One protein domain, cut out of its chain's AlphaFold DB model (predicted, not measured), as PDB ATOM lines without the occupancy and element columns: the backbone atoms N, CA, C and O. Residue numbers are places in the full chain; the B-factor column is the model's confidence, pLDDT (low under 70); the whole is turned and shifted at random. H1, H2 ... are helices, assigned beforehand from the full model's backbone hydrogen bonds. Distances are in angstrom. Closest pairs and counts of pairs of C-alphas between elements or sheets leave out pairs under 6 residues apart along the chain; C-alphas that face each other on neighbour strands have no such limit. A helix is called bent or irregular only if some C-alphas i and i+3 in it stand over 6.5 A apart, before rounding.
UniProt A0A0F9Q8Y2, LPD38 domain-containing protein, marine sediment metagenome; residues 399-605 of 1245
ATOM      1  N   ILE A 399     184.917  23.469 177.904       78.56
ATOM      2  CA  ILE A 399     184.837  23.493 176.437       78.56
ATOM      3  C   ILE A 399     183.474  22.956 175.994       78.56
ATOM      4  O   ILE A 399     182.752  23.614 175.238       78.56
ATOM      5  N   LEU A 400     183.066  21.813 176.547       80.44
ATOM      6  CA  LEU A 400     181.772  21.195 176.260       80.44
ATOM      7  C   LEU A 400     180.593  22.084 176.687       80.44
ATOM      8  O   LEU A 400     179.615  22.224 175.945       80.44
ATOM      9  N   ALA A 401     180.670  22.736 177.854       76.62
ATOM     10  CA  ALA A 401     179.613  23.629 178.331       76.62
ATOM     11  C   ALA A 401     179.403  24.812 177.376       76.62
ATOM     12  O   ALA A 401     178.258  25.165 177.069       76.62
ATOM     13  N   ARG A 402     180.494  25.386 176.859       77.88
ATOM     14  CA  ARG A 402     180.473  26.484 175.878       77.88
ATOM     15  C   ARG A 402     179.906  26.047 174.527       77.88
ATOM     16  O   ARG A 402     179.132  26.794 173.924       77.88
ATOM     17  N   LEU A 403     180.239  24.836 174.086       81.25
ATOM     18  CA  LEU A 403     179.735  24.238 172.848       81.25
ATOM     19  C   LEU A 403     178.239  23.891 172.916       81.25
ATOM     20  O   LEU A 403     177.505  24.168 171.970       81.25
ATOM     21  N   SER A 404     177.732  23.426 174.066       78.00
ATOM     22  CA  SER A 404     176.331  22.989 174.254       78.00
ATOM     23  C   SER A 404     175.258  24.023 173.859       78.00
ATOM     24  O   SER A 404     174.078  23.704 173.692       78.00
ATOM     25  N   ARG A 405     175.634  25.286 173.675       72.88
ATOM     26  CA  ARG A 405     174.755  26.376 173.236       72.88
ATOM     27  C   ARG A 405     174.483  26.403 171.740       72.88
ATOM     28  O   ARG A 405     173.441  26.924 171.346       72.88
ATOM     29  N   GLY A 406     175.355  25.801 170.939       75.88
ATOM     30  CA  GLY A 406     175.104  25.541 169.525       75.88
ATOM     31  C   GLY A 406     174.117  24.395 169.278       75.88
ATOM     32  O   GLY A 406     173.812  24.121 168.126       75.88
ATOM     33  N   SER A 407     173.566  23.755 170.323       81.19
ATOM     34  CA  SER A 407     172.629  22.622 170.182       81.19
ATOM     35  C   SER A 407     171.377  22.942 169.364       81.19
ATOM     36  O   SER A 407     170.899  22.086 168.632       81.19
ATOM     37  N   VAL A 408     170.819  24.154 169.492       77.38
ATOM     38  CA  VAL A 408     169.603  24.533 168.747       77.38
ATOM     39  C   VAL A 408     169.920  24.754 167.261       77.38
ATOM     40  O   VAL A 408     169.268  24.113 166.441       77.38
ATOM     41  N   PRO A 409     170.931  25.567 166.884       77.44
ATOM     42  CA  PRO A 409     171.405  25.620 165.500       77.44
ATOM     43  C   PRO A 409     171.766  24.247 164.920       77.44
ATOM     44  O   PRO A 409     171.358  23.941 163.809       77.44
ATOM     45  N   GLN A 410     172.455  23.394 165.682       88.19
ATOM     46  CA  GLN A 410     172.806  22.033 165.264       88.19
ATOM     47  C   GLN A 410     171.561  21.168 165.009       88.19
ATOM     48  O   GLN A 410     171.515  20.437 164.028       88.19
ATOM     49  N   ALA A 411     170.535  21.261 165.859       84.31
ATOM     50  CA  ALA A 411     169.276  20.547 165.663       84.31
ATOM     51  C   ALA A 411     168.512  21.029 164.420       84.31
ATOM     52  O   ALA A 411     167.896  20.228 163.726       84.31
ATOM     53  N   LEU A 412     168.551  22.330 164.124       82.00
ATOM     54  CA  LEU A 412     167.941  22.880 162.910       82.00
ATOM     55  C   LEU A 412     168.713  22.484 161.657       82.00
ATOM     56  O   LEU A 412     168.092  22.145 160.657       82.00
ATOM     57  N   GLU A 413     170.040  22.440 161.740       85.56
ATOM     58  CA  GLU A 413     170.884  21.879 160.686       85.56
ATOM     59  C   GLU A 413     170.592  20.386 160.478       85.56
ATOM     60  O   GLU A 413     170.553  19.940 159.339       85.56
ATOM     61  N   MET A 414     170.291  19.625 161.540       89.38
ATOM     62  CA  MET A 414     169.822  18.244 161.384       89.38
ATOM     63  C   MET A 414     168.511  18.178 160.598       89.38
ATOM     64  O   MET A 414     168.373  17.381 159.680       89.38
ATOM     65  N   ILE A 415     167.548  19.042 160.923       86.50
ATOM     66  CA  ILE A 415     166.247  19.107 160.239       86.50
ATOM     67  C   ILE A 415     166.406  19.544 158.772       86.50
ATOM     68  O   ILE A 415     165.667  19.066 157.910       86.50
ATOM     69  N   GLU A 416     167.351  20.438 158.476       83.19
ATOM     70  CA  GLU A 416     167.592  20.961 157.128       83.19
ATOM     71  C   GLU A 416     168.402  19.987 156.257       83.19
ATOM     72  O   GLU A 416     167.992  19.717 155.129       83.19
ATOM     73  N   SER A 417     169.498  19.437 156.785       84.31
ATOM     74  CA  SER A 417     170.527  18.721 156.015       84.31
ATOM     75  C   SER A 417     170.696  17.242 156.380       84.31
ATOM     76  O   SER A 417     171.454  16.549 155.709       84.31
ATOM     77  N   GLY A 418     170.039  16.752 157.435       91.12
ATOM     78  CA  GLY A 418     170.088  15.345 157.843       91.12
ATOM     79  C   GLY A 418     170.590  15.109 159.271       91.12
ATOM     80  O   GLY A 418     171.396  15.885 159.790       91.12
ATOM     81  N   PRO A 419     170.142  14.027 159.934       92.81
ATOM     82  CA  PRO A 419     170.567  13.693 161.287       92.81
ATOM     83  C   PRO A 419     172.071  13.392 161.300       92.81
ATOM     84  O   PRO A 419     172.601  12.839 160.338       92.81
ATOM     85  N   LEU A 420     172.772  13.760 162.374       93.75
ATOM     86  CA  LEU A 420     174.230  13.615 162.447       93.75
ATOM     87  C   LEU A 420     174.634  12.339 163.183       93.75
ATOM     88  O   LEU A 420     174.013  11.963 164.173       93.75
ATOM     89  N   ASN A 421     175.756  11.753 162.777       93.06
ATOM     90  CA  ASN A 421     176.499  10.830 163.621       93.06
ATOM     91  C   ASN A 421     177.115  11.595 164.805       93.06
ATOM     92  O   ASN A 421     177.708  12.661 164.621       93.06
ATOM     93  N   PHE A 422     177.009  11.057 166.022       90.62
ATOM     94  CA  PHE A 422     177.499  11.754 167.212       90.62
ATOM     95  C   PHE A 422     179.017  11.986 167.184       90.62
ATOM     96  O   PHE A 422     179.462  13.082 167.525       90.62
ATOM     97  N   ALA A 423     179.806  11.001 166.751       86.69
ATOM     98  CA  ALA A 423     181.265  11.075 166.766       86.69
ATOM     99  C   ALA A 423     181.820  11.967 165.647       86.69
ATOM    100  O   ALA A 423     182.640  12.842 165.909       86.69
ATOM    101  N   THR A 424     181.359  11.774 164.409       87.19
ATOM    102  CA  THR A 424     181.924  12.474 163.240       87.19
ATOM    103  C   THR A 424     181.227  13.788 162.914       87.19
ATOM    104  O   THR A 424     181.759  14.580 162.140       87.19
ATOM    105  N   LEU A 425     180.027  14.021 163.462       90.38
ATOM    106  CA  LEU A 425     179.150  15.145 163.118       90.38
ATOM    107  C   LEU A 425     178.795  15.226 161.622       90.38
ATOM    108  O   LEU A 425     178.376  16.280 161.144       90.38
ATOM    109  N   ARG A 426     178.933  14.117 160.884       90.19
ATOM    110  CA  ARG A 426     178.517  14.004 159.481       90.19
ATOM    111  C   ARG A 426     177.065  13.516 159.378       90.19
ATOM    112  O   ARG A 426     176.656  12.715 160.222       90.19
ATOM    113  N   PRO A 427     176.297  13.970 158.371       91.19
ATOM    114  CA  PRO A 427     174.946  13.473 158.130       91.19
ATOM    115  C   PRO A 427     174.931  11.963 157.848       91.19
ATOM    116  O   PRO A 427     175.800  11.465 157.136       91.19
ATOM    117  N   VAL A 428     173.946  11.243 158.393       91.88
ATOM    118  CA  VAL A 428     173.743   9.792 158.172       91.88
ATOM    119  C   VAL A 428     172.501   9.466 157.337       91.88
ATOM    120  O   VAL A 428     172.242   8.303 157.049       91.88
ATOM    121  N   GLY A 429     171.739  10.480 156.928       90.25
ATOM    122  CA  GLY A 429     170.528  10.340 156.123       90.25
ATOM    123  C   GLY A 429     169.978  11.700 155.683       90.25
ATOM    124  O   GLY A 429     170.575  12.723 156.024       90.25
ATOM    125  N   PRO A 430     168.857  11.731 154.944       91.62
ATOM    126  CA  PRO A 430     168.255  12.973 154.465       91.62
ATOM    127  C   PRO A 430     167.622  13.789 155.603       91.62
ATOM    128  O   PRO A 430     167.150  13.250 156.608       91.62
ATOM    129  N   GLY A 431     167.602  15.113 155.443       89.94
ATOM    130  CA  GLY A 431     166.911  16.027 156.359       89.94
ATOM    131  C   GLY A 431     165.399  16.046 156.138       89.94
ATOM    132  O   GLY A 431     164.910  15.740 155.053       89.94
ATOM    133  N   ILE A 432     164.635  16.499 157.136       87.62
ATOM    134  CA  ILE A 432     163.177  16.687 157.014       87.62
ATOM    135  C   ILE A 432     162.828  17.606 155.841       87.62
ATOM    136  O   ILE A 432     161.842  17.364 155.143       87.62
ATOM    137  N   ARG A 433     163.636  18.643 155.590       83.94
ATOM    138  CA  ARG A 433     163.444  19.537 154.441       83.94
ATOM    139  C   ARG A 433     163.514  18.776 153.116       83.94
ATOM    140  O   ARG A 433     162.651  18.961 152.266       83.94
ATOM    141  N   GLU A 434     164.520  17.927 152.950       87.25
ATOM    142  CA  GLU A 434     164.705  17.121 151.743       87.25
ATOM    143  C   GLU A 434     163.584  16.089 151.573       87.25
ATOM    144  O   GLU A 434     163.025  15.980 150.486       87.25
ATOM    145  N   ILE A 435     163.196  15.420 152.666       89.19
ATOM    146  CA  ILE A 435     162.115  14.423 152.697       89.19
ATOM    147  C   ILE A 435     160.769  15.045 152.297       89.19
ATOM    148  O   ILE A 435     160.002  14.458 151.537       89.19
ATOM    149  N   THR A 436     160.455  16.235 152.821       86.56
ATOM    150  CA  THR A 436     159.119  16.839 152.681       86.56
ATOM    151  C   THR A 436     158.962  17.719 151.443       86.56
ATOM    152  O   THR A 436     157.844  17.842 150.945       86.56
ATOM    153  N   ARG A 437     160.042  18.305 150.907       85.62
ATOM    154  CA  ARG A 437     159.995  19.212 149.746       85.62
ATOM    155  C   ARG A 437     159.219  18.662 148.535       85.62
ATOM    156  O   ARG A 437     158.295  19.357 148.120       85.62
ATOM    157  N   PRO A 438     159.502  17.459 147.993       87.38
ATOM    158  CA  PRO A 438     158.783  16.968 146.810       87.38
ATOM    159  C   PRO A 438     157.281  16.776 147.072       87.38
ATOM    160  O   PRO A 438     156.452  17.030 146.203       87.38
ATOM    161  N   ILE A 439     156.914  16.394 148.299       89.00
ATOM    162  CA  ILE A 439     155.519  16.204 148.709       89.00
ATOM    163  C   ILE A 439     154.792  17.548 148.857       89.00
ATOM    164  O   ILE A 439     153.627  17.683 148.478       89.00
ATOM    165  N   VAL A 440     155.481  18.555 149.401       83.75
ATOM    166  CA  VAL A 440     154.959  19.920 149.558       83.75
ATOM    167  C   VAL A 440     154.769  20.592 148.202       83.75
ATOM    168  O   VAL A 440     153.723  21.194 147.979       83.75
ATOM    169  N   GLU A 441     155.737  20.467 147.293       82.88
ATOM    170  CA  GLU A 441     155.653  21.005 145.926       82.88
ATOM    171  C   GLU A 441     154.493  20.379 145.137       82.88
ATOM    172  O   GLU A 441     153.841  21.065 144.353       82.88
ATOM    173  N   ALA A 442     154.171  19.111 145.409       85.06
ATOM    174  CA  ALA A 442     153.002  18.430 144.857       85.06
ATOM    175  C   ALA A 442     151.669  18.802 145.542       85.06
ATOM    176  O   ALA A 442     150.620  18.325 145.120       85.06
ATOM    177  N   GLY A 443     151.680  19.615 146.607       85.19
ATOM    178  CA  GLY A 443     150.480  19.979 147.368       85.19
ATOM    179  C   GLY A 443     149.902  18.847 148.229       85.19
ATOM    180  O   GLY A 443     148.759  18.939 148.666       85.19
ATOM    181  N   ARG A 444     150.675  17.785 148.497       89.12
ATOM    182  CA  ARG A 444     150.215  16.529 149.129       89.12
ATOM    183  C   ARG A 444     150.695  16.359 150.575       89.12
ATOM    184  O   ARG A 444     150.792  15.249 151.094       89.12
ATOM    185  N   LEU A 445     150.998  17.465 151.259       84.06
ATOM    186  CA  LEU A 445     151.511  17.448 152.638       84.06
ATOM    187  C   LEU A 445     150.541  16.772 153.625       84.06
ATOM    188  O   LEU A 445     150.984  16.105 154.559       84.06
ATOM    189  N   ASP A 446     149.233  16.911 153.413       84.56
ATOM    190  CA  ASP A 446     148.222  16.298 154.280       84.56
ATOM    191  C   ASP A 446     148.163  14.771 154.134       84.56
ATOM    192  O   ASP A 446     147.935  14.080 155.128       84.56
ATOM    193  N   GLU A 447     148.471  14.229 152.950       88.69
ATOM    194  CA  GLU A 447     148.614  12.781 152.749       88.69
ATOM    195  C   GLU A 447     149.800  12.233 153.548       88.69
ATOM    196  O   GLU A 447     149.673  11.216 154.227       88.69
ATOM    197  N   LEU A 448     150.934  12.944 153.540       87.75
ATOM    198  CA  LEU A 448     152.096  12.570 154.344       87.75
ATOM    199  C   LEU A 448     151.799  12.681 155.840       87.75
ATOM    200  O   LEU A 448     152.145  11.780 156.594       87.75
ATOM    201  N   ARG A 449     151.117  13.741 156.290       86.06
ATOM    202  CA  ARG A 449     150.689  13.865 157.694       86.06
ATOM    203  C   ARG A 449     149.793  12.702 158.107       86.06
ATOM    204  O   ARG A 449     150.033  12.110 159.157       86.06
ATOM    205  N   ALA A 450     148.799  12.354 157.290       85.38
ATOM    206  CA  ALA A 450     147.923  11.216 157.543       85.38
ATOM    207  C   ALA A 450     148.720   9.905 157.607       85.38
ATOM    208  O   ALA A 450     148.546   9.125 158.546       85.38
ATOM    209  N   PHE A 451     149.655   9.708 156.671       89.50
ATOM    210  CA  PHE A 451     150.539   8.550 156.663       89.50
ATOM    211  C   PHE A 451     151.445   8.496 157.896       89.50
ATOM    212  O   PHE A 451     151.570   7.437 158.479       89.50
ATOM    213  N   LEU A 452     152.018   9.602 158.378       86.19
ATOM    214  CA  LEU A 452     152.851   9.606 159.594       86.19
ATOM    215  C   LEU A 452     152.063   9.242 160.865       86.19
ATOM    216  O   LEU A 452     152.626   8.715 161.825       86.19
ATOM    217  N   ILE A 453     150.756   9.519 160.886       84.38
ATOM    218  CA  ILE A 453     149.867   9.211 162.014       84.38
ATOM    219  C   ILE A 453     149.419   7.741 161.978       84.38
ATOM    220  O   ILE A 453     149.220   7.138 163.037       84.38
ATOM    221  N   ALA A 454     149.256   7.146 160.794       85.75
ATOM    222  CA  ALA A 454     148.600   5.851 160.632       85.75
ATOM    223  C   ALA A 454     149.397   4.642 161.187       85.75
ATOM    224  O   ALA A 454     148.858   3.966 162.066       85.75
ATOM    225  N   PRO A 455     150.670   4.373 160.824       84.38
ATOM    226  CA  PRO A 455     151.472   3.300 161.425       84.38
ATOM    227  C   PRO A 455     151.607   3.470 162.935       84.38
ATOM    228  O   PRO A 455     151.444   2.525 163.701       84.38
ATOM    229  N   ARG A 456     151.780   4.714 163.387       76.31
ATOM    230  CA  ARG A 456     151.852   5.040 164.811       76.31
ATOM    231  C   ARG A 456     150.553   4.733 165.563       76.31
ATOM    232  O   ARG A 456     150.583   4.376 166.740       76.31
ATOM    233  N   THR A 457     149.411   4.885 164.899       78.06
ATOM    234  CA  THR A 457     148.103   4.504 165.448       78.06
ATOM    235  C   THR A 457     148.042   2.995 165.672       78.06
ATOM    236  O   THR A 457     147.559   2.572 166.721       78.06
ATOM    237  N   LEU A 458     148.599   2.190 164.761       81.06
ATOM    238  CA  LEU A 458     148.696   0.739 164.938       81.06
ATOM    239  C   LEU A 458     149.624   0.363 166.099       81.06
ATOM    240  O   LEU A 458     149.225  -0.453 166.930       81.06
ATOM    241  N   ASP A 459     150.786   1.020 166.227       73.69
ATOM    242  CA  ASP A 459     151.677   0.828 167.383       73.69
ATOM    243  C   ASP A 459     150.917   1.073 168.700       73.69
ATOM    244  O   ASP A 459     151.016   0.312 169.654       73.69
ATOM    245  N   PHE A 460     150.137   2.154 168.779       71.06
ATOM    246  CA  PHE A 460     149.391   2.503 169.990       71.06
ATOM    247  C   PHE A 460     148.210   1.589 170.279       71.06
ATOM    248  O   PHE A 460     147.962   1.308 171.453       71.06
ATOM    249  N   ALA A 461     147.504   1.136 169.242       73.31
ATOM    250  CA  ALA A 461     146.435   0.160 169.386       73.31
ATOM    251  C   ALA A 461     146.977  -1.154 169.966       73.31
ATOM    252  O   ALA A 461     146.389  -1.689 170.903       73.31
ATOM    253  N   ALA A 462     148.142  -1.614 169.491       70.38
ATOM    254  CA  ALA A 462     148.820  -2.796 170.024       70.38
ATOM    255  C   ALA A 462     149.231  -2.635 171.501       70.38
ATOM    256  O   ALA A 462     149.221  -3.601 172.256       70.38
ATOM    257  N   LEU A 463     149.534  -1.406 171.935       64.31
ATOM    258  CA  LEU A 463     149.845  -1.068 173.331       64.31
ATOM    259  C   LEU A 463     148.597  -0.780 174.199       64.31
ATOM    260  O   LEU A 463     148.741  -0.235 175.297       64.31
ATOM    261  N   GLY A 464     147.378  -1.024 173.702       65.62
ATOM    262  CA  GLY A 464     146.128  -0.754 174.428       65.62
ATOM    263  C   GLY A 464     145.860   0.732 174.717       65.62
ATOM    264  O   GLY A 464     145.112   1.070 175.637       65.62
ATOM    265  N   ARG A 465     146.486   1.659 173.976       64.75
ATOM    266  CA  ARG A 465     146.351   3.111 174.195       64.75
ATOM    267  C   ARG A 465     145.252   3.717 173.331       64.75
ATOM    268  O   ARG A 465     144.981   3.255 172.232       64.75
ATOM    269  N   LYS A 466     144.673   4.834 173.792       66.12
ATOM    270  CA  LYS A 466     143.741   5.638 172.982       66.12
ATOM    271  C   LYS A 466     144.432   6.133 171.712       66.12
ATOM    272  O   LYS A 466     145.481   6.776 171.800       66.12
ATOM    273  N   THR A 467     143.828   5.876 170.559       69.38
ATOM    274  CA  THR A 467     144.402   6.205 169.256       69.38
ATOM    275  C   THR A 467     143.714   7.400 168.584       69.38
ATOM    276  O   THR A 467     142.524   7.636 168.813       69.38
ATOM    277  N   PRO A 468     144.445   8.154 167.736       63.59
ATOM    278  CA  PRO A 468     143.885   9.233 166.919       63.59
ATOM    279  C   PRO A 468     142.863   8.760 165.891       63.59
ATOM    280  O   PRO A 468     141.873   9.429 165.632       63.59
ATOM    281  N   LEU A 469     143.160   7.623 165.273       74.69
ATOM    282  CA  LEU A 469     142.400   7.010 164.197       74.69
ATOM    283  C   LEU A 469     141.881   5.657 164.686       74.69
ATOM    284  O   LEU A 469     142.460   5.058 165.601       74.69
ATOM    285  N   SER A 470     140.804   5.160 164.077       82.69
ATOM    286  CA  SER A 470     140.442   3.753 164.252       82.69
ATOM    287  C   SER A 470     141.507   2.866 163.596       82.69
ATOM    288  O   SER A 470     142.235   3.310 162.701       82.69
ATOM    289  N   VAL A 471     141.619   1.616 164.046       84.69
ATOM    290  CA  VAL A 471     142.587   0.656 163.490       84.69
ATOM    291  C   VAL A 471     142.318   0.440 161.998       84.69
ATOM    292  O   VAL A 471     143.250   0.426 161.198       84.69
ATOM    293  N   GLU A 472     141.046   0.381 161.611       87.00
ATOM    294  CA  GLU A 472     140.596   0.217 160.228       87.00
ATOM    295  C   GLU A 472     140.965   1.437 159.376       87.00
ATOM    296  O   GLU A 472     141.484   1.286 158.271       87.00
ATOM    297  N   ALA A 473     140.760   2.653 159.899       84.44
ATOM    298  CA  ALA A 473     141.132   3.888 159.212       84.44
ATOM    299  C   ALA A 473     142.654   3.992 159.014       84.44
ATOM    300  O   ALA A 473     143.115   4.371 157.938       84.44
ATOM    301  N   ALA A 474     143.445   3.611 160.021       85.88
ATOM    302  CA  ALA A 474     144.900   3.577 159.912       85.88
ATOM    303  C   ALA A 474     145.377   2.544 158.878       85.88
ATOM    304  O   ALA A 474     146.217   2.864 158.039       85.88
ATOM    305  N   GLN A 475     144.810   1.334 158.877       90.75
ATOM    306  CA  GLN A 475     145.115   0.313 157.869       90.75
ATOM    307  C   GLN A 475     144.730   0.765 156.455       90.75
ATOM    308  O   GLN A 475     145.489   0.538 155.512       90.75
ATOM    309  N   ALA A 476     143.586   1.441 156.302       89.62
ATOM    310  CA  ALA A 476     143.145   1.988 155.023       89.62
ATOM    311  C   ALA A 476     144.103   3.068 154.497       89.62
ATOM    312  O   ALA A 476     144.474   3.024 153.327       89.62
ATOM    313  N   ILE A 477     144.559   3.987 155.360       89.31
ATOM    314  CA  ILE A 477     145.544   5.021 154.996       89.31
ATOM    315  C   ILE A 477     146.874   4.386 154.585       89.31
ATOM    316  O   ILE A 477     147.439   4.779 153.572       89.31
ATOM    317  N   ILE A 478     147.362   3.381 155.320       88.44
ATOM    318  CA  ILE A 478     148.625   2.699 154.991       88.44
ATOM    319  C   ILE A 478     148.520   1.964 153.652       88.44
ATOM    320  O   ILE A 478     149.423   2.063 152.828       88.44
ATOM    321  N   LYS A 479     147.415   1.246 153.415       91.12
ATOM    322  CA  LYS A 479     147.200   0.484 152.176       91.12
ATOM    323  C   LYS A 479     146.953   1.387 150.962       91.12
ATOM    324  O   LYS A 479     147.311   1.013 149.850       91.12
ATOM    325  N   GLY A 480     146.311   2.536 151.171       89.62
ATOM    326  CA  GLY A 480     145.987   3.510 150.130       89.62
ATOM    327  C   GLY A 480     147.079   4.548 149.862       89.62
ATOM    328  O   GLY A 480     146.933   5.329 148.926       89.62
ATOM    329  N   ALA A 481     148.149   4.581 150.663       90.69
ATOM    330  CA  ALA A 481     149.217   5.563 150.523       90.69
ATOM    331  C   ALA A 481     150.026   5.337 149.232       90.69
ATOM    332  O   ALA A 481     150.531   4.233 149.008       90.69
ATOM    333  N   PRO A 482     150.200   6.371 148.393       92.44
ATOM    334  CA  PRO A 482     151.032   6.267 147.198       92.44
ATOM    335  C   PRO A 482     152.512   5.983 147.529       92.44
ATOM    336  O   PRO A 482     152.979   6.362 148.608       92.44
ATOM    337  N   PRO A 483     153.282   5.341 146.623       92.69
ATOM    338  CA  PRO A 483     154.651   4.898 146.918       92.69
ATOM    339  C   PRO A 483     155.601   6.013 147.371       92.69
ATOM    340  O   PRO A 483     156.443   5.793 148.237       92.69
ATOM    341  N   ASP A 484     155.454   7.219 146.824       90.75
ATOM    342  CA  ASP A 484     156.244   8.395 147.194       90.75
ATOM    343  C   ASP A 484     155.952   8.881 148.624       90.75
ATOM    344  O   ASP A 484     156.875   9.254 149.346       90.75
ATOM    345  N   ILE A 485     154.694   8.801 149.073       92.94
ATOM    346  CA  ILE A 485     154.291   9.100 150.456       92.94
ATOM    347  C   ILE A 485     154.818   8.040 151.422       92.94
ATOM    348  O   ILE A 485     155.294   8.388 152.502       92.94
ATOM    349  N   VAL A 486     154.778   6.761 151.033       91.75
ATOM    350  CA  VAL A 486     155.338   5.664 151.837       91.75
ATOM    351  C   VAL A 486     156.845   5.850 152.023       91.75
ATOM    352  O   VAL A 486     157.327   5.790 153.154       91.75
ATOM    353  N   LEU A 487     157.575   6.142 150.941       91.50
ATOM    354  CA  LEU A 487     159.017   6.410 150.982       91.50
ATOM    355  C   LEU A 487     159.347   7.640 151.839       91.50
ATOM    356  O   LEU A 487     160.229   7.575 152.695       91.50
ATOM    357  N   ALA A 488     158.615   8.745 151.661       90.44
ATOM    358  CA  ALA A 488     158.802   9.949 152.468       90.44
ATOM    359  C   ALA A 488     158.500   9.696 153.955       90.44
ATOM    360  O   ALA A 488     159.225  10.168 154.831       90.44
ATOM    361  N   GLY A 489     157.460   8.916 154.256       90.19
ATOM    362  CA  GLY A 489     157.118   8.529 155.619       90.19
ATOM    363  C   GLY A 489     158.175   7.637 156.271       90.19
ATOM    364  O   GLY A 489     158.555   7.888 157.412       90.19
ATOM    365  N   GLN A 490     158.709   6.651 155.545       90.12
ATOM    366  CA  GLN A 490     159.810   5.804 156.019       90.12
ATOM    367  C   GLN A 490     161.068   6.626 156.312       90.12
ATOM    368  O   GLN A 490     161.595   6.555 157.422       90.12
ATOM    369  N   ALA A 491     161.475   7.500 155.386       90.56
ATOM    370  CA  ALA A 491     162.614   8.392 155.594       90.56
ATOM    371  C   ALA A 491     162.417   9.322 156.810       90.56
ATOM    372  O   ALA A 491     163.366   9.627 157.533       90.56
ATOM    373  N   PHE A 492     161.177   9.747 157.085       90.31
ATOM    374  CA  PHE A 492     160.842  10.531 158.277       90.31
ATOM    375  C   PHE A 492     160.980   9.719 159.578       90.31
ATOM    376  O   PHE A 492     161.455  10.244 160.590       90.31
ATOM    377  N   PHE A 493     160.583   8.443 159.584       87.81
ATOM    378  CA  PHE A 493     160.794   7.564 160.738       87.81
ATOM    379  C   PHE A 493     162.290   7.292 160.965       87.81
ATOM    380  O   PHE A 493     162.759   7.386 162.104       87.81
ATOM    381  N   ASP A 494     163.057   7.062 159.896       89.25
ATOM    382  CA  ASP A 494     164.512   6.880 159.952       89.25
ATOM    383  C   ASP A 494     165.239   8.128 160.468       89.25
ATOM    384  O   ASP A 494     166.186   8.023 161.255       89.25
ATOM    385  N   PHE A 495     164.753   9.320 160.109       90.69
ATOM    386  CA  PHE A 495     165.228  10.577 160.681       90.69
ATOM    387  C   PHE A 495     165.080  10.585 162.209       90.69
ATOM    388  O   PHE A 495     166.052  10.805 162.936       90.69
ATOM    389  N   ASN A 496     163.875  10.304 162.718       86.38
ATOM    390  CA  ASN A 496     163.609  10.295 164.159       86.38
ATOM    391  C   ASN A 496     164.448   9.246 164.892       86.38
ATOM    392  O   ASN A 496     164.952   9.507 165.989       86.38
ATOM    393  N   LYS A 497     164.617   8.071 164.280       86.88
ATOM    394  CA  LYS A 497     165.482   7.008 164.788       86.88
ATOM    395  C   LYS A 497     166.931   7.478 164.892       86.88
ATOM    396  O   LYS A 497     167.532   7.324 165.948       86.88
ATOM    397  N   SER A 498     167.460   8.119 163.855       90.94
ATOM    398  CA  SER A 498     168.838   8.627 163.833       90.94
ATOM    399  C   SER A 498     169.076   9.713 164.896       90.94
ATOM    400  O   SER A 498     170.121   9.752 165.542       90.94
ATOM    401  N   VAL A 499     168.086  10.577 165.156       87.81
ATOM    402  CA  VAL A 499     168.152  11.552 166.265       87.81
ATOM    403  C   VAL A 499     168.139  10.852 167.632       87.81
ATOM    404  O   VAL A 499     168.821  11.289 168.564       87.81
ATOM    405  N   LEU A 500     167.397   9.750 167.776       85.69
ATOM    406  CA  LEU A 500     167.406   8.934 168.992       85.69
ATOM    407  C   LEU A 500     168.741   8.187 169.171       85.69
ATOM    408  O   LEU A 500     169.224   8.068 170.296       85.69
ATOM    409  N   GLU A 501     169.365   7.740 168.081       89.88
ATOM    410  CA  GLU A 501     170.721   7.176 168.077       89.88
ATOM    411  C   GLU A 501     171.750   8.214 168.531       89.88
ATOM    412  O   GLU A 501     172.561   7.912 169.401       89.88
ATOM    413  N   TYR A 502     171.649   9.466 168.071       90.25
ATOM    414  CA  TYR A 502     172.482  10.565 168.573       90.25
ATOM    415  C   TYR A 502     172.353  10.744 170.096       90.25
ATOM    416  O   TYR A 502     173.341  10.968 170.800       90.25
ATOM    417  N   LEU A 503     171.133  10.611 170.636       85.19
ATOM    418  CA  LEU A 503     170.886  10.678 172.077       85.19
ATOM    419  C   LEU A 503     171.489   9.478 172.829       85.19
ATOM    420  O   LEU A 503     172.060   9.671 173.904       85.19
ATOM    421  N   ARG A 504     171.407   8.265 172.272       88.56
ATOM    422  CA  ARG A 504     172.058   7.056 172.811       88.56
ATOM    423  C   ARG A 504     173.577   7.201 172.819       88.56
ATOM    424  O   ARG A 504     174.201   6.971 173.849       88.56
ATOM    425  N   ASP A 505     174.160   7.622 171.703       90.31
ATOM    426  CA  ASP A 505     175.612   7.719 171.526       90.31
ATOM    427  C   ASP A 505     176.232   8.798 172.426       90.31
ATOM    428  O   ASP A 505     177.391   8.693 172.823       90.31
ATOM    429  N   SER A 506     175.441   9.795 172.835       87.62
ATOM    430  CA  SER A 506     175.830  10.769 173.866       87.62
ATOM    431  C   SER A 506     175.853  10.213 175.300       87.62
ATOM    432  O   SER A 506     176.281  10.903 176.230       87.62
ATOM    433  N   GLY A 507     175.332   9.000 175.510       84.38
ATOM    434  CA  GLY A 507     175.160   8.356 176.814       84.38
ATOM    435  C   GLY A 507     173.930   8.811 177.605       84.38
ATOM    436  O   GLY A 507     173.679   8.283 178.685       84.38
ATOM    437  N   ALA A 508     173.143   9.769 177.098       78.12
ATOM    438  CA  ALA A 508     171.989  10.313 177.822       78.12
ATOM    439  C   ALA A 508     170.886   9.267 178.076       78.12
ATOM    440  O   ALA A 508     170.174   9.341 179.083       78.12
ATOM    441  N   ILE A 509     170.763   8.285 177.182       78.81
ATOM    442  CA  ILE A 509     169.932   7.085 177.341       78.81
ATOM    443  C   ILE A 509     170.798   5.837 177.166       78.81
ATOM    444  O   ILE A 509     171.760   5.851 176.397       78.81
ATOM    445  N   SER A 510     170.462   4.757 177.864       79.94
ATOM    446  CA  SER A 510     171.182   3.491 177.750       79.94
ATOM    447  C   SER A 510     170.855   2.766 176.434       79.94
ATOM    448  O   SER A 510     169.770   2.963 175.876       79.94
ATOM    449  N   PRO A 511     171.741   1.875 175.944       82.88
ATOM    450  CA  PRO A 511     171.433   1.006 174.805       82.88
ATOM    451  C   PRO A 511     170.169   0.167 175.032       82.88
ATOM    452  O   PRO A 511     169.341   0.043 174.138       82.88
ATOM    453  N   GLY A 512     169.963  -0.320 176.260       75.25
ATOM    454  CA  GLY A 512     168.762  -1.070 176.615       75.25
ATOM    455  C   GLY A 512     167.486  -0.225 176.545       75.25
ATOM    456  O   GLY A 512     166.464  -0.699 176.051       75.25
ATOM    457  N   LEU A 513     167.535   1.037 176.985       71.81
ATOM    458  CA  LEU A 513     166.412   1.965 176.839       71.81
ATOM    459  C   LEU A 513     166.160   2.320 175.371       71.81
ATOM    460  O   LEU A 513     165.005   2.395 174.957       71.81
ATOM    461  N   PHE A 514     167.213   2.500 174.576       80.88
ATOM    462  CA  PHE A 514     167.104   2.687 173.130       80.88
ATOM    463  C   PHE A 514     166.396   1.500 172.460       80.88
ATOM    464  O   PHE A 514     165.424   1.703 171.732       80.88
ATOM    465  N   ASP A 515     166.811   0.269 172.762       79.56
ATOM    466  CA  ASP A 515     166.197  -0.944 172.214       79.56
ATOM    467  C   ASP A 515     164.742  -1.107 172.664       79.56
ATOM    468  O   ASP A 515     163.889  -1.502 171.867       79.56
ATOM    469  N   ALA A 516     164.436  -0.760 173.918       69.88
ATOM    470  CA  ALA A 516     163.072  -0.758 174.437       69.88
ATOM    471  C   ALA A 516     162.190   0.277 173.719       69.88
ATOM    472  O   ALA A 516     161.073  -0.049 173.321       69.88
ATOM    473  N   PHE A 517     162.693   1.497 173.488       69.56
ATOM    474  CA  PHE A 517     161.991   2.500 172.681       69.56
ATOM    475  C   PHE A 517     161.783   2.015 171.247       69.56
ATOM    476  O   PHE A 517     160.676   2.123 170.728       69.56
ATOM    477  N   ARG A 518     162.802   1.420 170.621       73.56
ATOM    478  CA  ARG A 518     162.702   0.908 169.250       73.56
ATOM    479  C   ARG A 518     161.650  -0.196 169.126       73.56
ATOM    480  O   ARG A 518     160.863  -0.170 168.191       73.56
ATOM    481  N   LYS A 519     161.618  -1.142 170.072       71.06
ATOM    482  CA  LYS A 519     160.643  -2.246 170.082       71.06
ATOM    483  C   LYS A 519     159.221  -1.774 170.380       71.06
ATOM    484  O   LYS A 519     158.283  -2.269 169.774       71.06
ATOM    485  N   ALA A 520     159.055  -0.830 171.306       61.97
ATOM    486  CA  ALA A 520     157.733  -0.325 171.680       61.97
ATOM    487  C   ALA A 520     157.153   0.659 170.649       61.97
ATOM    488  O   ALA A 520     155.951   0.929 170.653       61.97
ATOM    489  N   THR A 521     158.003   1.281 169.830       62.62
ATOM    490  CA  THR A 521     157.615   2.353 168.913       62.62
ATOM    491  C   THR A 521     158.464   2.301 167.643       62.62
ATOM    492  O   THR A 521     159.333   3.150 167.452       62.62
ATOM    493  N   GLU A 522     158.238   1.298 166.790       66.62
ATOM    494  CA  GLU A 522     158.986   1.134 165.534       66.62
ATOM    495  C   GLU A 522     158.779   2.337 164.600       66.62
ATOM    496  O   GLU A 522     159.740   2.877 164.056       66.62
ATOM    497  N   ASN A 523     157.549   2.859 164.535       68.56
ATOM    498  CA  ASN A 523     157.182   4.016 163.718       68.56
ATOM    499  C   ASN A 523     157.173   5.312 164.540       68.56
ATOM    500  O   ASN A 523     156.187   6.050 164.549       68.56
ATOM    501  N   TYR A 524     158.225   5.575 165.325       64.81
ATOM    502  CA  TYR A 524     158.205   6.659 166.310       64.81
ATOM    503  C   TYR A 524     157.965   8.047 165.686       64.81
ATOM    504  O   TYR A 524     158.814   8.628 165.009       64.81
ATOM    505  N   VAL A 525     156.812   8.617 166.033       59.88
ATOM    506  CA  VAL A 525     156.437  10.029 165.898       59.88
ATOM    507  C   VAL A 525     155.817  10.437 167.229       59.88
ATOM    508  O   VAL A 525     155.002   9.702 167.803       59.88
ATOM    509  N   SER A 526     156.219  11.586 167.777       56.00
ATOM    510  CA  SER A 526     155.643  12.042 169.045       56.00
ATOM    511  C   SER A 526     154.292  12.711 168.812       56.00
ATOM    512  O   SER A 526     154.198  13.699 168.086       56.00
ATOM    513  N   PHE A 527     153.267  12.226 169.502       42.44
ATOM    514  CA  PHE A 527     152.027  12.959 169.717       42.44
ATOM    515  C   PHE A 527     152.150  13.729 171.032       42.44
ATOM    516  O   PHE A 527     151.740  13.263 172.097       42.44
ATOM    517  N   GLY A 528     152.805  14.886 170.992       45.62
ATOM    518  CA  GLY A 528     152.686  15.829 172.098       45.62
ATOM    519  C   GLY A 528     151.292  16.460 172.069       45.62
ATOM    520  O   GLY A 528     150.795  16.765 170.991       45.62
ATOM    521  N   ARG A 529     150.673  16.690 173.231       39.50
ATOM    522  CA  ARG A 529     149.734  17.811 173.393       39.50
ATOM    523  C   ARG A 529     150.570  19.056 173.685       39.50
ATOM    524  O   ARG A 529     151.563  18.958 174.411       39.50
ATOM    525  N   PHE A 530     150.218  20.206 173.110       35.59
ATOM    526  CA  PHE A 530     150.799  21.474 173.554       35.59
ATOM    527  C   PHE A 530     150.308  21.675 174.993       35.59
ATOM    528  O   PHE A 530     149.112  21.584 175.243       35.59
ATOM    529  N   PHE A 531     151.230  21.786 175.945       29.70
ATOM    530  CA  PHE A 531     150.925  21.866 177.373       29.70
ATOM    531  C   PHE A 531     149.883  22.959 177.674       29.70
ATOM    532  O   PHE A 531     150.090  24.107 177.295       29.70
ATOM    533  N   GLU A 532     148.844  22.613 178.442       26.22
ATOM    534  CA  GLU A 532     147.905  23.548 179.097       26.22
ATOM    535  C   GLU A 532     148.565  24.377 180.226       26.22
ATOM    536  O   GLU A 532     147.931  25.256 180.791       26.22
ATOM    537  N   ASP A 533     149.862  24.184 180.506       27.95
ATOM    538  CA  ASP A 533     150.608  24.901 181.556       27.95
ATOM    539  C   ASP A 533     151.755  25.784 181.024       27.95
ATOM    540  O   ASP A 533     152.683  26.137 181.762       27.95
ATOM    541  N   ILE A 534     151.737  26.161 179.740       30.38
ATOM    542  CA  ILE A 534     152.583  27.259 179.249       30.38
ATOM    543  C   ILE A 534     151.697  28.503 179.183       30.38
ATOM    544  O   ILE A 534     151.002  28.697 178.190       30.38
ATOM    545  N   PRO A 535     151.690  29.355 180.222       28.12
ATOM    546  CA  PRO A 535     151.048  30.652 180.114       28.12
ATOM    547  C   PRO A 535     151.681  31.398 178.948       28.12
ATOM    548  O   PRO A 535     152.907  31.371 178.792       28.12
ATOM    549  N   GLU A 536     150.810  32.009 178.152       25.09
ATOM    550  CA  GLU A 536     151.113  32.709 176.912       25.09
ATOM    551  C   GLU A 536     152.427  33.505 176.982       25.09
ATOM    552  O   GLU A 536     152.760  34.086 178.030       25.09
ATOM    553  N   PRO A 537     153.181  33.588 175.872       29.31
ATOM    554  CA  PRO A 537     154.222  34.590 175.756       29.31
ATOM    555  C   PRO A 537     153.567  35.967 175.904       29.31
ATOM    556  O   PRO A 537     152.931  36.478 174.990       29.31
ATOM    557  N   THR A 538     153.729  36.593 177.072       27.88
ATOM    558  CA  THR A 538     153.441  38.021 177.232       27.88
ATOM    559  C   THR A 538     154.186  38.791 176.144       27.88
ATOM    560  O   THR A 538     155.346  38.468 175.877       27.88
ATOM    561  N   VAL A 539     153.505  39.795 175.583       26.55
ATOM    562  CA  VAL A 539     153.764  40.736 174.460       26.55
ATOM    563  C   VAL A 539     155.232  41.123 174.133       26.55
ATOM    564  O   VAL A 539     155.497  41.710 173.092       26.55
ATOM    565  N   LEU A 540     156.218  40.755 174.952       28.81
ATOM    566  CA  LEU A 540     157.644  41.083 174.836       28.81
ATOM    567  C   LEU A 540     158.591  39.867 174.699       28.81
ATOM    568  O   LEU A 540     159.802  40.015 174.853       28.81
ATOM    569  N   GLY A 541     158.091  38.656 174.420       32.44
ATOM    570  CA  GLY A 541     158.938  37.533 173.971       32.44
ATOM    571  C   GLY A 541     159.917  36.952 175.005       32.44
ATOM    572  O   GLY A 541     160.865  36.262 174.631       32.44
ATOM    573  N   VAL A 542     159.710  37.193 176.305       33.12
ATOM    574  CA  VAL A 542     160.536  36.603 177.376       33.12
ATOM    575  C   VAL A 542     159.904  35.287 177.861       33.12
ATOM    576  O   VAL A 542     158.871  35.326 178.534       33.12
ATOM    577  N   PRO A 543     160.493  34.109 177.569       34.28
ATOM    578  CA  PRO A 543     159.957  32.832 178.038       34.28
ATOM    579  C   PRO A 543     160.086  32.682 179.564       34.28
ATOM    580  O   PRO A 543     161.087  33.088 180.163       34.28
ATOM    581  N   ARG A 544     159.099  32.038 180.210       33.53
ATOM    582  CA  ARG A 544     159.226  31.615 181.617       33.53
ATOM    583  C   ARG A 544     160.290  30.509 181.748       33.53
ATOM    584  O   ARG A 544     160.367  29.633 180.885       33.53
ATOM    585  N   PRO A 545     161.105  30.509 182.814       38.66
ATOM    586  CA  PRO A 545     162.234  29.596 182.918       38.66
ATOM    587  C   PRO A 545     161.931  28.260 183.597       38.66
ATOM    588  O   PRO A 545     161.041  28.145 184.435       38.66
ATOM    589  N   GLY A 546     162.768  27.266 183.286       41.34
ATOM    590  CA  GLY A 546     162.932  26.032 184.053       41.34
ATOM    591  C   GLY A 546     164.420  25.694 184.196       41.34
ATOM    592  O   GLY A 546     165.209  26.032 183.317       41.34
ATOM    593  N   LYS A 547     164.800  25.013 185.286       42.94
ATOM    594  CA  LYS A 547     166.169  24.534 185.591       42.94
ATOM    595  C   LYS A 547     166.625  23.386 184.651       42.94
ATOM    596  O   LYS A 547     167.065  22.339 185.115       42.94
ATOM    597  N   ARG A 548     166.455  23.519 183.331       47.62
ATOM    598  CA  ARG A 548     166.591  22.416 182.351       47.62
ATOM    599  C   ARG A 548     168.046  22.076 181.987       47.62
ATOM    600  O   ARG A 548     168.282  21.088 181.296       47.62
ATOM    601  N   PHE A 549     169.012  22.915 182.354       42.28
ATOM    602  CA  PHE A 549     170.414  22.739 181.981       42.28
ATOM    603  C   PHE A 549     171.038  21.621 182.811       42.28
ATOM    604  O   PHE A 549     171.712  20.762 182.261       42.28
ATOM    605  N   ILE A 550     170.723  21.602 184.109       39.16
ATOM    606  CA  ILE A 550     171.172  20.578 185.058       39.16
ATOM    607  C   ILE A 550     170.190  19.408 185.136       39.16
ATOM    608  O   ILE A 550     170.593  18.251 185.210       39.16
ATOM    609  N   HIS A 551     168.885  19.685 185.106       44.59
ATOM    610  CA  HIS A 551     167.891  18.629 184.977       44.59
ATOM    611  C   HIS A 551     167.693  18.357 183.493       44.59
ATOM    612  O   HIS A 551     166.916  19.059 182.842       44.59
ATOM    613  N   LEU A 552     168.435  17.366 182.981       49.41
ATOM    614  CA  LEU A 552     168.277  16.835 181.627       49.41
ATOM    615  C   LEU A 552     166.778  16.745 181.316       49.41
ATOM    616  O   LEU A 552     166.001  16.223 182.118       49.41
ATOM    617  N   GLY A 553     166.373  17.395 180.224       45.81
ATOM    618  CA  GLY A 553     164.969  17.623 179.896       45.81
ATOM    619  C   GLY A 553     164.148  16.333 179.847       45.81
ATOM    620  O   GLY A 553     164.680  15.232 179.763       45.81
ATOM    621  N   GLN A 554     162.825  16.472 179.895       50.56
ATOM    622  CA  GLN A 554     161.937  15.316 179.788       50.56
ATOM    623  C   GLN A 554     161.864  14.866 178.326       50.56
ATOM    624  O   GLN A 554     161.614  15.694 177.444       50.56
ATOM    625  N   LEU A 555     162.016  13.566 178.069       46.84
ATOM    626  CA  LEU A 555     161.532  12.978 176.825       46.84
ATOM    627  C   LEU A 555     160.017  13.160 176.786       46.84
ATOM    628  O   LEU A 555     159.313  12.872 177.759       46.84
ATOM    629  N   ARG A 556     159.500  13.675 175.669       52.09
ATOM    630  CA  ARG A 556     158.064  13.920 175.547       52.09
ATOM    631  C   ARG A 556     157.313  12.595 175.629       52.09
ATOM    632  O   ARG A 556     157.584  11.663 174.875       52.09
ATOM    633  N   ARG A 557     156.347  12.517 176.549       47.50
ATOM    634  CA  ARG A 557     155.489  11.340 176.685       47.50
ATOM    635  C   ARG A 557     154.638  11.193 175.427       47.50
ATOM    636  O   ARG A 557     153.916  12.117 175.060       47.50
ATOM    637  N   ALA A 558     154.672  10.004 174.837       45.78
ATOM    638  CA  ALA A 558     153.684   9.544 173.872       45.78
ATOM    639  C   ALA A 558     152.290   9.544 174.533       45.78
ATOM    640  O   ALA A 558     151.989   8.644 175.322       45.78
ATOM    641  N   HIS A 559     151.470  10.565 174.272       41.81
ATOM    642  CA  HIS A 559     150.084  10.609 174.743       41.81
ATOM    643  C   HIS A 559     149.175   9.930 173.716       41.81
ATOM    644  O   HIS A 559     149.243  10.241 172.531       41.81
ATOM    645  N   GLY A 560     148.315   9.021 174.177       40.72
ATOM    646  CA  GLY A 560     147.171   8.575 173.385       40.72
ATOM    647  C   GLY A 560     146.092   9.654 173.420       40.72
ATOM    648  O   GLY A 560     145.706  10.084 174.508       40.72
ATOM    649  N   SER A 561     145.636  10.139 172.266       38.25
ATOM    650  CA  SER A 561     144.611  11.187 172.182       38.25
ATOM    651  C   SER A 561     143.541  10.804 171.174       38.25
ATOM    652  O   SER A 561     143.847  10.235 170.134       38.25
ATOM    653  N   THR A 562     142.303  11.199 171.468       43.91
ATOM    654  CA  THR A 562     141.257  11.415 170.466       43.91
ATOM    655  C   THR A 562     141.604  12.644 169.606       43.91
ATOM    656  O   THR A 562     142.381  13.507 170.030       43.91
ATOM    657  N   ILE A 563     141.043  12.708 168.396       41.19
ATOM    658  CA  ILE A 563     141.376  13.608 167.267       41.19
ATOM    659  C   ILE A 563     141.581  15.097 167.643       41.19
ATOM    660  O   ILE A 563     142.409  15.775 167.045       41.19
ATOM    661  N   ALA A 564     140.904  15.617 168.672       37.47
ATOM    662  CA  ALA A 564     140.799  17.055 168.964       37.47
ATOM    663  C   ALA A 564     142.014  17.738 169.654       37.47
ATOM    664  O   ALA A 564     141.870  18.842 170.168       37.47
ATOM    665  N   GLY A 565     143.208  17.132 169.702       46.53
ATOM    666  CA  GLY A 565     144.346  17.716 170.447       46.53
ATOM    667  C   GLY A 565     145.751  17.342 169.972       46.53
ATOM    668  O   GLY A 565     146.704  17.465 170.739       46.53
ATOM    669  N   ILE A 566     145.894  16.844 168.744       52.97
ATOM    670  CA  ILE A 566     147.162  16.311 168.231       52.97
ATOM    671  C   ILE A 566     148.003  17.430 167.594       52.97
ATOM    672  O   ILE A 566     147.505  18.215 166.786       52.97
ATOM    673  N   ILE A 567     149.282  17.525 167.981       57.75
ATOM    674  CA  ILE A 567     150.280  18.370 167.302       57.75
ATOM    675  C   ILE A 567     150.598  17.761 165.930       57.75
ATOM    676  O   ILE A 567     150.736  16.544 165.815       57.75
ATOM    677  N   ASP A 568     150.761  18.611 164.915       69.00
ATOM    678  CA  ASP A 568     151.225  18.218 163.580       69.00
ATOM    679  C   ASP A 568     152.528  17.384 163.692       69.00
ATOM    680  O   ASP A 568     153.489  17.850 164.322       69.00
ATOM    681  N   PRO A 569     152.598  16.165 163.114       71.88
ATOM    682  CA  PRO A 569     153.801  15.326 163.122       71.88
ATOM    683  C   PRO A 569     155.085  16.075 162.745       71.88
ATOM    684  O   PRO A 569     156.149  15.830 163.321       71.88
ATOM    685  N   VAL A 570     154.974  17.035 161.829       70.94
ATOM    686  CA  VAL A 570     156.094  17.809 161.311       70.94
ATOM    687  C   VAL A 570     156.497  18.959 162.250       70.94
ATOM    688  O   VAL A 570     157.679  19.247 162.419       70.94
ATOM    689  N   GLU A 571     155.555  19.569 162.972       65.81
ATOM    690  CA  GLU A 571     155.882  20.510 164.063       65.81
ATOM    691  C   GLU A 571     156.546  19.784 165.243       65.81
ATOM    692  O   GLU A 571     157.460  20.292 165.903       65.81
ATOM    693  N   SER A 572     156.078  18.564 165.508       70.88
ATOM    694  CA  SER A 572     156.539  17.714 166.598       70.88
ATOM    695  C   SER A 572     158.006  17.317 166.432       70.88
ATOM    696  O   SER A 572     158.770  17.408 167.399       70.88
ATOM    697  N   VAL A 573     158.436  16.948 165.216       76.56
ATOM    698  CA  VAL A 573     159.835  16.563 164.961       76.56
ATOM    699  C   VAL A 573     160.808  17.710 165.226       76.56
ATOM    700  O   VAL A 573     161.850  17.478 165.838       76.56
ATOM    701  N   ILE A 574     160.457  18.958 164.892       72.12
ATOM    702  CA  ILE A 574     161.334  20.120 165.115       72.12
ATOM    703  C   ILE A 574     161.599  20.322 166.610       72.12
ATOM    704  O   ILE A 574     162.746  20.435 167.062       72.12
ATOM    705  N   ALA A 575     160.526  20.330 167.401       68.31
ATOM    706  CA  ALA A 575     160.616  20.543 168.836       68.31
ATOM    707  C   ALA A 575     161.311  19.372 169.554       68.31
ATOM    708  O   ALA A 575     162.086  19.592 170.489       68.31
ATOM    709  N   ASN A 576     161.068  18.135 169.109       73.06
ATOM    710  CA  ASN A 576     161.714  16.946 169.665       73.06
ATOM    711  C   ASN A 576     163.196  16.889 169.346       73.06
ATOM    712  O   ASN A 576     163.985  16.671 170.258       73.06
ATOM    713  N   THR A 577     163.576  17.138 168.093       79.50
ATOM    714  CA  THR A 577     164.981  17.141 167.670       79.50
ATOM    715  C   THR A 577     165.761  18.170 168.474       79.50
ATOM    716  O   THR A 577     166.781  17.851 169.078       79.50
ATOM    717  N   THR A 578     165.215  19.380 168.617       75.12
ATOM    718  CA  THR A 578     165.830  20.435 169.435       75.12
ATOM    719  C   THR A 578     165.995  20.013 170.899       75.12
ATOM    720  O   THR A 578     167.036  20.276 171.510       75.12
ATOM    721  N   ALA A 579     164.988  19.349 171.476       72.19
ATOM    722  CA  ALA A 579     165.028  18.873 172.855       72.19
ATOM    723  C   ALA A 579     166.033  17.726 173.053       72.19
ATOM    724  O   ALA A 579     166.824  17.784 173.995       72.19
ATOM    725  N   MET A 580     166.030  16.726 172.168       76.00
ATOM    726  CA  MET A 580     166.913  15.556 172.218       76.00
ATOM    727  C   MET A 580     168.371  15.955 172.005       76.00
ATOM    728  O   MET A 580     169.213  15.613 172.827       76.00
ATOM    729  N   VAL A 581     168.672  16.767 170.990       82.62
ATOM    730  CA  VAL A 581     170.037  17.259 170.735       82.62
ATOM    731  C   VAL A 581     170.535  18.111 171.904       82.62
ATOM    732  O   VAL A 581     171.643  17.913 172.398       82.62
ATOM    733  N   SER A 582     169.698  19.011 172.435       78.44
ATOM    734  CA  SER A 582     170.067  19.792 173.624       78.44
ATOM    735  C   SER A 582     170.304  18.912 174.852       78.44
ATOM    736  O   SER A 582     171.195  19.204 175.646       78.44
ATOM    737  N   MET A 583     169.512  17.852 175.034       76.06
ATOM    738  CA  MET A 583     169.675  16.894 176.128       76.06
ATOM    739  C   MET A 583     170.969  16.091 175.979       76.06
ATOM    740  O   MET A 583     171.717  16.003 176.948       76.06
ATOM    741  N   ALA A 584     171.255  15.581 174.780       83.81
ATOM    742  CA  ALA A 584     172.483  14.865 174.451       83.81
ATOM    743  C   ALA A 584     173.718  15.712 174.785       83.81
ATOM    744  O   ALA A 584     174.563  15.318 175.586       83.81
ATOM    745  N   ASN A 585     173.771  16.938 174.265       85.50
ATOM    746  CA  ASN A 585     174.915  17.823 174.466       85.50
ATOM    747  C   ASN A 585     175.079  18.270 175.924       85.50
ATOM    748  O   ASN A 585     176.201  18.434 176.388       85.50
ATOM    749  N   ARG A 586     173.984  18.444 176.676       79.81
ATOM    750  CA  ARG A 586     174.045  18.729 178.122       79.81
ATOM    751  C   ARG A 586     174.513  17.518 178.922       79.81
ATOM    752  O   ARG A 586     175.282  17.694 179.860       79.81
ATOM    753  N   HIS A 587     174.081  16.311 178.556       83.75
ATOM    754  CA  HIS A 587     174.528  15.086 179.215       83.75
ATOM    755  C   HIS A 587     176.047  14.941 179.126       83.75
ATOM    756  O   HIS A 587     176.685  14.684 180.139       83.75
ATOM    757  N   VAL A 588     176.624  15.214 177.953       85.62
ATOM    758  CA  VAL A 588     178.076  15.169 177.722       85.62
ATOM    759  C   VAL A 588     178.834  16.115 178.660       85.62
ATOM    760  O   VAL A 588     179.856  15.730 179.216       85.62
ATOM    761  N   VAL A 589     178.309  17.321 178.909       80.62
ATOM    762  CA  VAL A 589     178.901  18.282 179.863       80.62
ATOM    763  C   VAL A 589     178.894  17.728 181.285       80.62
ATOM    764  O   VAL A 589     179.894  17.808 181.995       80.62
ATOM    765  N   VAL A 590     177.752  17.189 181.712       77.75
ATOM    766  CA  VAL A 590     177.580  16.697 183.081       77.75
ATOM    767  C   VAL A 590     178.376  15.403 183.305       77.75
ATOM    768  O   VAL A 590     178.980  15.248 184.362       77.75
ATOM    769  N   ASP A 591     178.449  14.506 182.318       82.62
ATOM    770  CA  ASP A 591     179.293  13.305 182.372       82.62
ATOM    771  C   ASP A 591     180.784  13.672 182.400       82.62
ATOM    772  O   ASP A 591     181.515  13.130 183.223       82.62
ATOM    773  N   ALA A 592     181.233  14.646 181.597       80.38
ATOM    774  CA  ALA A 592     182.608  15.152 181.663       80.38
ATOM    775  C   ALA A 592     182.939  15.746 183.041       80.38
ATOM    776  O   ALA A 592     184.003  15.476 183.595       80.38
ATOM    777  N   LEU A 593     182.002  16.483 183.648       76.12
ATOM    778  CA  LEU A 593     182.161  17.012 185.002       76.12
ATOM    779  C   LEU A 593     182.263  15.896 186.056       76.12
ATOM    780  O   LEU A 593     183.077  15.992 186.973       76.12
ATOM    781  N   VAL A 594     181.466  14.832 185.930       78.06
ATOM    782  CA  VAL A 594     181.537  13.665 186.825       78.06
ATOM    783  C   VAL A 594     182.845  12.901 186.637       78.06
ATOM    784  O   VAL A 594     183.497  12.589 187.630       78.06
ATOM    785  N   ARG A 595     183.268  12.636 185.394       79.00
ATOM    786  CA  ARG A 595     184.561  11.995 185.089       79.00
ATOM    787  C   ARG A 595     185.720  12.794 185.660       79.00
ATOM    788  O   ARG A 595     186.643  12.213 186.222       79.00
ATOM    789  N   LEU A 596     185.643  14.118 185.539       73.44
ATOM    790  CA  LEU A 596     186.596  15.014 186.163       73.44
ATOM    791  C   LEU A 596     186.562  14.834 187.680       73.44
ATOM    792  O   LEU A 596     187.587  14.551 188.277       73.44
ATOM    793  N   ALA A 597     185.407  14.915 188.332       68.81
ATOM    794  CA  ALA A 597     185.341  14.748 189.781       68.81
ATOM    795  C   ALA A 597     185.919  13.403 190.264       68.81
ATOM    796  O   ALA A 597     186.723  13.396 191.194       68.81
ATOM    797  N   GLU A 598     185.592  12.299 189.590       72.38
ATOM    798  CA  GLU A 598     186.085  10.951 189.906       72.38
ATOM    799  C   GLU A 598     187.598  10.776 189.687       72.38
ATOM    800  O   GLU A 598     188.215   9.957 190.367       72.38
ATOM    801  N   SER A 599     188.212  11.527 188.766       66.44
ATOM    802  CA  SER A 599     189.626  11.351 188.409       66.44
ATOM    803  C   SER A 599     190.626  11.905 189.429       66.44
ATOM    804  O   SER A 599     191.808  11.588 189.319       66.44
ATOM    805  N   VAL A 600     190.192  12.680 190.440       59.03
ATOM    806  CA  VAL A 600     191.064  13.033 191.581       59.03
ATOM    807  C   VAL A 600     190.397  12.674 192.905       59.03
ATOM    808  O   VAL A 600     189.376  13.266 193.269       59.03
ATOM    809  N   PRO A 601     190.998  11.739 193.658       50.69
ATOM    810  CA  PRO A 601     190.539  11.369 194.988       50.69
ATOM    811  C   PRO A 601     190.513  12.575 195.945       50.69
ATOM    812  O   PRO A 601     191.484  13.323 196.027       50.69
ATOM    813  N   GLY A 602     189.421  12.745 196.701       49.88
ATOM    814  CA  GLY A 602     189.333  13.707 197.814       49.88
ATOM    815  C   GLY A 602     188.707  15.074 197.506       49.88
ATOM    816  O   GLY A 602     188.659  15.915 198.396       49.88
ATOM    817  N   GLN A 603     188.210  15.324 196.288       54.12
ATOM    818  CA  GLN A 603     187.478  16.563 195.994       54.12
ATOM    819  C   GLN A 603     185.979  16.467 196.317       54.12
ATOM    820  O   GLN A 603     185.315  15.503 195.946       54.12
ATOM    821  N   GLU A 604     185.429  17.518 196.938       55.72
ATOM    822  CA  GLU A 604     184.005  17.618 197.311       55.72
ATOM    823  C   GLU A 604     183.124  18.335 196.266       55.72
ATOM    824  O   GLU A 604     181.925  18.492 196.474       55.72
ATOM    825  N   ILE A 605     183.686  18.745 195.119       61.19
ATOM    826  CA  ILE A 605     182.980  19.544 194.094       61.19
ATOM    827  C   ILE A 605     181.763  18.798 193.522       61.19
ATOM    828  O   ILE A 605     180.718  19.404 193.277       61.19
TER     829      ILE A 605
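AT A GLANCE: This is residues 399 to 605 of the 1245 residues of the protein "LPD38 domain-containing protein" of marine sediment metagenome (UniProt A0A0F9Q8Y2). An elongated bundle of helices lies along H7, the longest helix: H1 and H5 run side by side with it, and H2 carries on roughly in the direction of H1 to lie beside H5. The bent helix H3 crosses one end of this bundle and H4 folds back along its second arm, while H6 folds back at the far end of H5, and a wide loop between H6 and H7 sticks out at residues 537 to 542. The printed part has 207 residues, with seven named helices, H1 to H7 in chain order, and no named strand; its class is all helix. It is compact, with a radius of gyration of the C-alphas of 18.8 A, and spans 64 by 39 by 37 A.

IN THESE COORDINATES: H7, residues 569 to 599, is 44.0 A long, from C-alpha 569 at (153.801, 15.326, 163.122) to C-alpha 599 at (189.626, 11.351, 188.409). H5, residues 483 to 505, measures 32.4 A. H1, residues 399 to 417, measures 25.4 A from C-alpha 399 at (184.837, 23.493, 176.437); it has a kink of 54 degrees near residue 406 and is irregular, C-alphas 405 and 408 being 7.1 A apart. H2, residues 432 to 441, 14.1 A, is irregular too, with C-alphas 435 and 438 7.2 A apart. H3, residues 445 to 462, was assigned as one helix by its hydrogen bonds but is bent, C-alphas 452 and 455 being 6.7 A apart; its arms are H3a, residues 445 to 452, 10.6 A, and H3b, residues 455 to 462, 10.9 A. H4, residues 471 to 480, and H6, residues 511 to 520, are each 14.1 A long.

HOW THE PARTS SIT: H7 touches H1 at a shallow tilt of 23 degrees, opposite ways, closest at the C-alphas of Ala 411 and Thr 578, 5.1 A. Residues 573 to 584 of H7 touch H5, the same way at 18 degrees, closest at the C-alphas of Leu 503 and Ala 584, 5.1 A. H2 touches H5, opposite ways at 17 degrees, the C-alphas of Ile 435 and Ala 488 being closest at 5.6 A. H3a touches residues 485 to 489 of H5 at a steep tilt of 59 degrees, closest at the C-alphas of Leu 448 and Ile 485, 5.7 A. H3b and H4 form a helical hairpin, closest at the C-alphas of Leu 458 and Val 471, 6.3 A. H5 and H6 form another, closest at the C-alphas of Arg 504 and Pro 511, 6.4 A. Every O i to N i+4 pair is within hydrogen-bond range in H3a, H3b, H4, H5 and H6; in H1 it is 10 of 15, in H2 4 of 6 and in H7 26 of 27.

THE WHOLE: The C-alphas farthest apart, those of Gly 480 and Gly 602, are 65.2 A apart. The printed part has no cut. The links from H1 to H2, 14 residues, and from H6 to H7, 48 residues, are long. Residues 598 to 604 stand free. The mean pLDDT of the printed part is 72.4, and 67 residues are under 70, among them residues 520 to 568.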